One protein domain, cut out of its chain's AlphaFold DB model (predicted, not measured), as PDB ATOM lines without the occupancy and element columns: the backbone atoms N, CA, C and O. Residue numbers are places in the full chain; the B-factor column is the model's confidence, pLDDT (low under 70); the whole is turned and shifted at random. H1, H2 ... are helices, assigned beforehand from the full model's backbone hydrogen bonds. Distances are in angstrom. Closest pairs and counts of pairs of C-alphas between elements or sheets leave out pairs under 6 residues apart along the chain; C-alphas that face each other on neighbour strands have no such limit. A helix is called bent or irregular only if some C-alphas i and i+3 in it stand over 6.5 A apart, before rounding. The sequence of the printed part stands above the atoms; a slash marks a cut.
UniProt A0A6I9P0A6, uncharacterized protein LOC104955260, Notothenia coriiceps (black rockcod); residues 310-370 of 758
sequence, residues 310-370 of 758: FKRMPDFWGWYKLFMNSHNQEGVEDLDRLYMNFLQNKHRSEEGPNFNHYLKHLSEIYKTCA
ATOM      1  N   PHE A 310     211.530 228.992 219.014       48.62
ATOM      2  CA  PHE A 310     211.624 229.195 217.559       48.62
ATOM      3  C   PHE A 310     210.776 228.204 216.736       48.62
ATOM      4  O   PHE A 310     210.444 228.481 215.590       48.62
ATOM      5  N   LYS A 311     210.372 227.070 217.329       50.16
ATOM      6  CA  LYS A 311     209.438 226.094 216.733       50.16
ATOM      7  C   LYS A 311     207.971 226.345 217.136       50.16
ATOM      8  O   LYS A 311     207.108 225.524 216.846       50.16
ATOM      9  N   ARG A 312     207.706 227.448 217.853       57.06
ATOM     10  CA  ARG A 312     206.390 227.878 218.367       57.06
ATOM     11  C   ARG A 312     205.881 229.186 217.749       57.06
ATOM     12  O   ARG A 312     204.698 229.470 217.889       57.06
ATOM     13  N   MET A 313     206.733 229.946 217.061       57.41
ATOM     14  CA  MET A 313     206.304 231.003 216.138       57.41
ATOM     15  C   MET A 313     205.889 230.326 214.821       57.41
ATOM     16  O   MET A 313     206.780 229.816 214.141       57.41
ATOM     17  N   PRO A 314     204.592 230.265 214.455       57.81
ATOM     18  CA  PRO A 314     204.151 229.470 213.304       57.81
ATOM     19  C   PRO A 314     204.738 229.969 211.975       57.81
ATOM     20  O   PRO A 314     205.128 229.158 211.145       57.81
ATOM     21  N   ASP A 315     204.899 231.290 211.827       77.06
ATOM     22  CA  ASP A 315     205.368 231.935 210.599       77.06
ATOM     23  C   ASP A 315     206.462 232.980 210.876       77.06
ATOM     24  O   ASP A 315     206.269 234.169 210.620       77.06
ATOM     25  N   PHE A 316     207.633 232.575 211.392       86.50
ATOM     26  CA  PHE A 316     208.772 233.499 211.597       86.50
ATOM     27  C   PHE A 316     209.060 234.351 210.346       86.50
ATOM     28  O   PHE A 316     209.128 235.575 210.423       86.50
ATOM     29  N   TRP A 317     209.137 233.714 209.173       88.06
ATOM     30  CA  TRP A 317     209.355 234.398 207.893       88.06
ATOM     31  C   TRP A 317     208.158 235.244 207.434       88.06
ATOM     32  O   TRP A 317     208.350 236.215 206.704       88.06
ATOM     33  N   GLY A 318     206.939 234.915 207.873       90.69
ATOM     34  CA  GLY A 318     205.745 235.727 207.634       90.69
ATOM     35  C   GLY A 318     205.792 237.036 208.420       90.69
ATOM     36  O   GLY A 318     205.614 238.100 207.834       90.69
ATOM     37  N   TRP A 319     206.131 236.971 209.712       86.62
ATOM     38  CA  TRP A 319     206.349 238.152 210.555       86.62
ATOM     39  C   TRP A 319     207.545 238.987 210.087       86.62
ATOM     40  O   TRP A 319     207.424 240.202 209.972       86.62
ATOM     41  N   TYR A 320     208.656 238.346 209.711       90.38
ATOM     42  CA  TYR A 320     209.818 239.036 209.143       90.38
ATOM     43  C   TYR A 320     209.446 239.798 207.864       90.38
ATOM     44  O   TYR A 320     209.728 240.988 207.733       90.38
ATOM     45  N   LYS A 321     208.728 239.148 206.936       91.56
ATOM     46  CA  LYS A 321     208.228 239.794 205.715       91.56
ATOM     47  C   LYS A 321     207.220 240.907 206.018       91.56
ATOM     48  O   LYS A 321     207.234 241.918 205.324       91.56
ATOM     49  N   LEU A 322     206.377 240.755 207.041       90.06
ATOM     50  CA  LEU A 322     205.438 241.795 207.464       90.06
ATOM     51  C   LEU A 322     206.174 243.040 207.972       90.06
ATOM     52  O   LEU A 322     205.876 244.131 207.496       90.06
ATOM     53  N   PHE A 323     207.156 242.891 208.867       92.06
ATOM     54  CA  PHE A 323     207.906 244.024 209.422       92.06
ATOM     55  C   PHE A 323     208.823 244.698 208.395       92.06
ATOM     56  O   PHE A 323     208.903 245.924 208.372       92.06
ATOM     57  N   MET A 324     209.429 243.928 207.482       89.19
ATOM     58  CA  MET A 324     210.142 244.473 206.320       89.19
ATOM     59  C   MET A 324     209.207 245.297 205.418       89.19
ATOM     60  O   MET A 324     209.558 246.405 205.021       89.19
ATOM     61  N   ASN A 325     208.003 244.787 205.132       92.25
ATOM     62  CA  ASN A 325     207.005 245.476 204.305       92.25
ATOM     63  C   ASN A 325     206.363 246.688 205.004       92.25
ATOM     64  O   ASN A 325     205.903 247.600 204.321       92.25
ATOM     65  N   SER A 326     206.291 246.699 206.339       89.06
ATOM     66  CA  SER A 326     205.737 247.807 207.128       89.06
ATOM     67  C   SER A 326     206.799 248.800 207.616       89.06
ATOM     68  O   SER A 326     206.471 249.691 208.391       89.06
ATOM     69  N   HIS A 327     208.064 248.626 207.212       85.94
ATOM     70  CA  HIS A 327     209.232 249.390 207.674       85.94
ATOM     71  C   HIS A 327     209.446 249.429 209.207       85.94
ATOM     72  O   HIS A 327     210.141 250.310 209.718       85.94
ATOM     73  N   ASN A 328     208.929 248.441 209.947       88.50
ATOM     74  CA  ASN A 328     209.096 248.340 211.401       88.50
ATOM     75  C   ASN A 328     210.475 247.756 211.755       88.50
ATOM     76  O   ASN A 328     210.588 246.573 212.081       88.50
ATOM     77  N   GLN A 329     211.516 248.591 211.701       88.06
ATOM     78  CA  GLN A 329     212.912 248.194 211.951       88.06
ATOM     79  C   GLN A 329     213.096 247.468 213.294       88.06
ATOM     80  O   GLN A 329     213.743 246.429 213.340       88.06
ATOM     81  N   GLU A 330     212.452 247.942 214.366       88.06
ATOM     82  CA  GLU A 330     212.512 247.317 215.697       88.06
ATOM     83  C   GLU A 330     212.009 245.860 215.685       88.06
ATOM     84  O   GLU A 330     212.613 244.980 216.296       88.06
ATOM     85  N   GLY A 331     210.947 245.581 214.919       88.81
ATOM     86  CA  GLY A 331     210.409 244.230 214.746       88.81
ATOM     87  C   GLY A 331     211.312 243.322 213.907       88.81
ATOM     88  O   GLY A 331     211.349 242.116 214.141       88.81
ATOM     89  N   VAL A 332     212.068 243.883 212.958       91.88
ATOM     90  CA  VAL A 332     213.105 243.146 212.215       91.88
ATOM     91  C   VAL A 332     214.283 242.826 213.141       91.88
ATOM     92  O   VAL A 332     214.675 241.665 213.240       91.88
ATOM     93  N   GLU A 333     214.783 243.814 213.890       90.19
ATOM     94  CA  GLU A 333     215.882 243.630 214.844       90.19
ATOM     95  C   GLU A 333     215.564 242.591 215.928       90.19
ATOM     96  O   GLU A 333     216.413 241.755 216.233       90.19
ATOM     97  N   ASP A 334     214.361 242.597 216.510       89.81
ATOM     98  CA  ASP A 334     213.993 241.610 217.531       89.81
ATOM     99  C   ASP A 334     213.791 240.198 216.961       89.81
ATOM    100  O   ASP A 334     214.164 239.218 217.617       89.81
ATOM    101  N   LEU A 335     213.314 240.058 215.718       90.50
ATOM    102  CA  LEU A 335     213.314 238.761 215.033       90.50
ATOM    103  C   LEU A 335     214.740 238.269 214.732       90.50
ATOM    104  O   LEU A 335     215.018 237.087 214.947       90.50
ATOM    105  N   ASP A 336     215.661 239.145 214.328       92.00
ATOM    106  CA  ASP A 336     217.073 238.799 214.122       92.00
ATOM    107  C   ASP A 336     217.777 238.429 215.436       92.00
ATOM    108  O   ASP A 336     218.498 237.428 215.503       92.00
ATOM    109  N   ARG A 337     217.520 239.158 216.529       91.38
ATOM    110  CA  ARG A 337     218.009 238.811 217.876       91.38
ATOM    111  C   ARG A 337     217.478 237.442 218.311       91.38
ATOM    112  O   ARG A 337     218.237 236.641 218.866       91.38
ATOM    113  N   LEU A 338     216.211 237.122 218.037       88.31
ATOM    114  CA  LEU A 338     215.638 235.794 218.291       88.31
ATOM    115  C   LEU A 338     216.277 234.710 217.406       88.31
ATOM    116  O   LEU A 338     216.581 233.626 217.908       88.31
ATOM    117  N   TYR A 339     216.533 234.994 216.126       88.69
ATOM    118  CA  TYR A 339     217.162 234.060 215.186       88.69
ATOM    119  C   TYR A 339     218.621 233.764 215.551       88.69
ATOM    120  O   TYR A 339     219.019 232.601 215.608       88.69
ATOM    121  N   MET A 340     219.405 234.779 215.913       87.00
ATOM    122  CA  MET A 340     220.786 234.611 216.374       87.00
ATOM    123  C   MET A 340     220.863 233.814 217.684       87.00
ATOM    124  O   MET A 340     221.719 232.938 217.827       87.00
ATOM    125  N   ASN A 341     219.937 234.043 218.621       86.81
ATOM    126  CA  ASN A 341     219.817 233.222 219.829       86.81
ATOM    127  C   ASN A 341     219.393 231.776 219.512       86.81
ATOM    128  O   ASN A 341     219.908 230.838 220.127       86.81
ATOM    129  N   PHE A 342     218.506 231.568 218.533       86.56
ATOM    130  CA  PHE A 342     218.160 230.234 218.042       86.56
ATOM    131  C   PHE A 342     219.367 229.525 217.421       86.56
ATOM    132  O   PHE A 342     219.623 228.385 217.791       86.56
ATOM    133  N   LEU A 343     220.152 230.183 216.561       86.06
ATOM    134  CA  LEU A 343     221.361 229.599 215.968       86.06
ATOM    135  C   LEU A 343     222.395 229.210 217.034       86.06
ATOM    136  O   LEU A 343     222.912 228.096 216.993       86.06
ATOM    137  N   GLN A 344     222.650 230.068 218.030       82.69
ATOM    138  CA  GLN A 344     223.553 229.733 219.139       82.69
ATOM    139  C   GLN A 344     223.051 228.550 219.976       82.69
ATOM    140  O   GLN A 344     223.837 227.690 220.366       82.69
ATOM    141  N   ASN A 345     221.751 228.493 220.273       84.50
ATOM    142  CA  ASN A 345     221.184 227.397 221.059       84.50
ATOM    143  C   ASN A 345     221.098 226.097 220.253       84.50
ATOM    144  O   ASN A 345     221.346 225.035 220.815       84.50
ATOM    145  N   LYS A 346     220.838 226.184 218.941       80.75
ATOM    146  CA  LYS A 346     220.918 225.063 218.002       80.75
ATOM    147  C   LYS A 346     222.330 224.481 217.998       80.75
ATOM    148  O   LYS A 346     222.466 223.286 218.229       80.75
ATOM    149  N   HIS A 347     223.352 225.333 217.851       74.94
ATOM    150  CA  HIS A 347     224.765 224.957 217.957       74.94
ATOM    151  C   HIS A 347     225.014 224.210 219.281       74.94
ATOM    152  O   HIS A 347     225.283 223.016 219.240       74.94
ATOM    153  N   ARG A 348     224.721 224.824 220.439       78.38
ATOM    154  CA  ARG A 348     224.869 224.186 221.770       78.38
ATOM    155  C   ARG A 348     224.150 222.835 221.909       78.38
ATOM    156  O   ARG A 348     224.644 221.956 222.610       78.38
ATOM    157  N   SER A 349     222.978 222.669 221.288       73.62
ATOM    158  CA  SER A 349     222.182 221.433 221.369       73.62
ATOM    159  C   SER A 349     222.602 220.337 220.387       73.62
ATOM    160  O   SER A 349     222.411 219.161 220.685       73.62
ATOM    161  N   GLU A 350     223.165 220.701 219.234       70.19
ATOM    162  CA  GLU A 350     223.573 219.766 218.178       70.19
ATOM    163  C   GLU A 350     225.074 219.437 218.249       70.19
ATOM    164  O   GLU A 350     225.465 218.333 217.880       70.19
ATOM    165  N   GLU A 351     225.905 220.332 218.802       62.19
ATOM    166  CA  GLU A 351     227.329 220.107 219.093       62.19
ATOM    167  C   GLU A 351     227.547 218.813 219.877       62.19
ATOM    168  O   GLU A 351     228.301 217.958 219.430       62.19
ATOM    169  N   GLY A 352     226.875 218.643 221.021       63.31
ATOM    170  CA  GLY A 352     227.064 217.478 221.892       63.31
ATOM    171  C   GLY A 352     226.793 216.141 221.185       63.31
ATOM    172  O   GLY A 352     227.693 215.301 221.120       63.31
ATOM    173  N   PRO A 353     225.589 215.922 220.621       74.38
ATOM    174  CA  PRO A 353     225.269 214.709 219.870       74.38
ATOM    175  C   PRO A 353     226.166 214.490 218.645       74.38
ATOM    176  O   PRO A 353     226.658 213.378 218.452       74.38
ATOM    177  N   ASN A 354     226.432 215.529 217.846       73.75
ATOM    178  CA  ASN A 354     227.209 215.391 216.610       73.75
ATOM    179  C   ASN A 354     228.702 215.160 216.893       73.75
ATOM    180  O   ASN A 354     229.338 214.354 216.215       73.75
ATOM    181  N   PHE A 355     229.260 215.801 217.924       76.69
ATOM    182  CA  PHE A 355     230.626 215.553 218.385       76.69
ATOM    183  C   PHE A 355     230.767 214.144 218.967       76.69
ATOM    184  O   PHE A 355     231.718 213.446 218.631       76.69
ATOM    185  N   ASN A 356     229.792 213.667 219.749       79.50
ATOM    186  CA  ASN A 356     229.782 212.283 220.229       79.50
ATOM    187  C   ASN A 356     229.659 211.268 219.078       79.50
ATOM    188  O   ASN A 356     230.326 210.235 219.108       79.50
ATOM    189  N   HIS A 357     228.877 211.562 218.033       81.56
ATOM    190  CA  HIS A 357     228.821 210.734 216.823       81.56
ATOM    191  C   HIS A 357     230.161 210.735 216.065       81.56
ATOM    192  O   HIS A 357     230.611 209.687 215.603       81.56
ATOM    193  N   TYR A 358     230.828 211.887 215.961       84.56
ATOM    194  CA  TYR A 358     232.159 212.003 215.361       84.56
ATOM    195  C   TYR A 358     233.230 211.250 216.166       84.56
ATOM    196  O   TYR A 358     234.016 210.505 215.586       84.56
ATOM    197  N   LEU A 359     233.226 211.362 217.498       87.31
ATOM    198  CA  LEU A 359     234.113 210.591 218.373       87.31
ATOM    199  C   LEU A 359     233.840 209.086 218.291       87.31
ATOM    200  O   LEU A 359     234.791 208.308 218.276       87.31
ATOM    201  N   LYS A 360     232.572 208.662 218.191       89.25
ATOM    202  CA  LYS A 360     232.212 207.252 217.983       89.25
ATOM    203  C   LYS A 360     232.781 206.737 216.659       89.25
ATOM    204  O   LYS A 360     233.504 205.746 216.685       89.25
ATOM    205  N   HIS A 361     232.563 207.466 215.564       87.00
ATOM    206  CA  HIS A 361     233.104 207.163 214.235       87.00
ATOM    207  C   HIS A 361     234.643 207.094 214.230       87.00
ATOM    208  O   HIS A 361     235.213 206.121 213.745       87.00
ATOM    209  N   LEU A 362     235.337 208.057 214.853       88.38
ATOM    210  CA  LEU A 362     236.790 207.968 215.047       88.38
ATOM    211  C   LEU A 362     237.185 206.733 215.866       88.38
ATOM    212  O   LEU A 362     238.125 206.041 215.499       88.38
ATOM    213  N   SER A 363     236.475 206.423 216.956       88.00
ATOM    214  CA  SER A 363     236.767 205.247 217.791       88.00
ATOM    215  C   SER A 363     236.497 203.912 217.091       88.00
ATOM    216  O   SER A 363     236.964 202.879 217.562       88.00
ATOM    217  N   GLU A 364     235.727 203.923 216.004       89.44
ATOM    218  CA  GLU A 364     235.486 202.774 215.133       89.44
ATOM    219  C   GLU A 364     236.635 202.643 214.126       89.44
ATOM    220  O   GLU A 364     237.239 201.577 214.064       89.44
ATOM    221  N   ILE A 365     237.053 203.743 213.485       90.00
ATOM    222  CA  ILE A 365     238.250 203.796 212.621       90.00
ATOM    223  C   ILE A 365     239.517 203.355 213.369       90.00
ATOM    224  O   ILE A 365     240.277 202.526 212.878       90.00
ATOM    225  N   TYR A 366     239.747 203.869 214.581       88.19
ATOM    226  CA  TYR A 366     240.912 203.489 215.388       88.19
ATOM    227  C   TYR A 366     240.870 202.036 215.881       88.19
ATOM    228  O   TYR A 366     241.902 201.538 216.312       88.19
ATOM    229  N   LYS A 367     239.718 201.350 215.825       89.56
ATOM    230  CA  LYS A 367     239.643 199.899 216.067       89.56
ATOM    231  C   LYS A 367     239.925 199.122 214.789       89.56
ATOM    232  O   LYS A 367     240.769 198.242 214.814       89.56
ATOM    233  N   THR A 368     239.301 199.481 213.665       86.44
ATOM    234  CA  THR A 368     239.552 198.797 212.383       86.44
ATOM    235  C   THR A 368     240.997 198.952 211.906       86.44
ATOM    236  O   THR A 368     241.536 198.025 211.317       86.44
ATOM    237  N   CYS A 369     241.646 200.082 212.205       89.50
ATOM    238  CA  CYS A 369     243.071 200.307 211.940       89.50
ATOM    239  C   CYS A 369     244.007 199.887 213.094       89.50
ATOM    240  O   CYS A 369     245.195 200.174 213.022       89.50
ATOM    241  N   ALA A 370     243.511 199.258 214.169       86.81
ATOM    242  CA  ALA A 370     244.379 198.621 215.171       86.81
ATOM    243  C   ALA A 370     244.768 197.187 214.770       86.81
ATOM    244  O   ALA A 370     245.804 196.695 215.209       86.81
TER     245      ALA A 370
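This is residues 310 to 370 of the 758 residues of the protein "uncharacterized protein LOC104955260" of Notothenia coriiceps (black rockcod) (UniProt A0A6I9P0A6). The model is a lopsided helical hairpin: the short helix H1 folds back beside the first turns of the very long helix H2, whose residues 344 to 368 stick out as a kinked arm. The printed part has 61 residues with two named helices, H1 then H2, and no named strand; its class is all helix. It is extended, with a radius of gyration of the C-alphas of 19.4 A, and a rod spanning 63 by 17 by 16 A.

H1, residues 316 to 325, and H2, residues 329 to 368, form a helical hairpin over a tight link. They touch, H2 with residues 329 to 335 alone; the closest C-alphas, of Phe 323 and Gly 331, are 5.9 A apart. They run opposite ways at a shallow tilt of 34 degrees, only just short of steep. Every O i to N i+4 pair is within hydrogen-bond range in H1, and 33 of 36 in H2.

H1 begins at C-alpha 316 (208.772, 233.499, 211.597) and is 14.1 A long from first to last C-alpha. H2 measures 56.1 A and ends at C-alpha 368 (239.552, 198.797, 212.383). It has a kink of 33 degrees near residue 351; it is neither bent nor irregular, but only just: C-alphas 349 and 352 are 6.3 A apart.

The two C-alphas farthest apart, of Ser 326 and Ala 370, are 63.1 A apart. The printed part has no cut. Residues 344 to 370 stand free. Confidence is under 70 at residues 310 to 314 and 351 to 352.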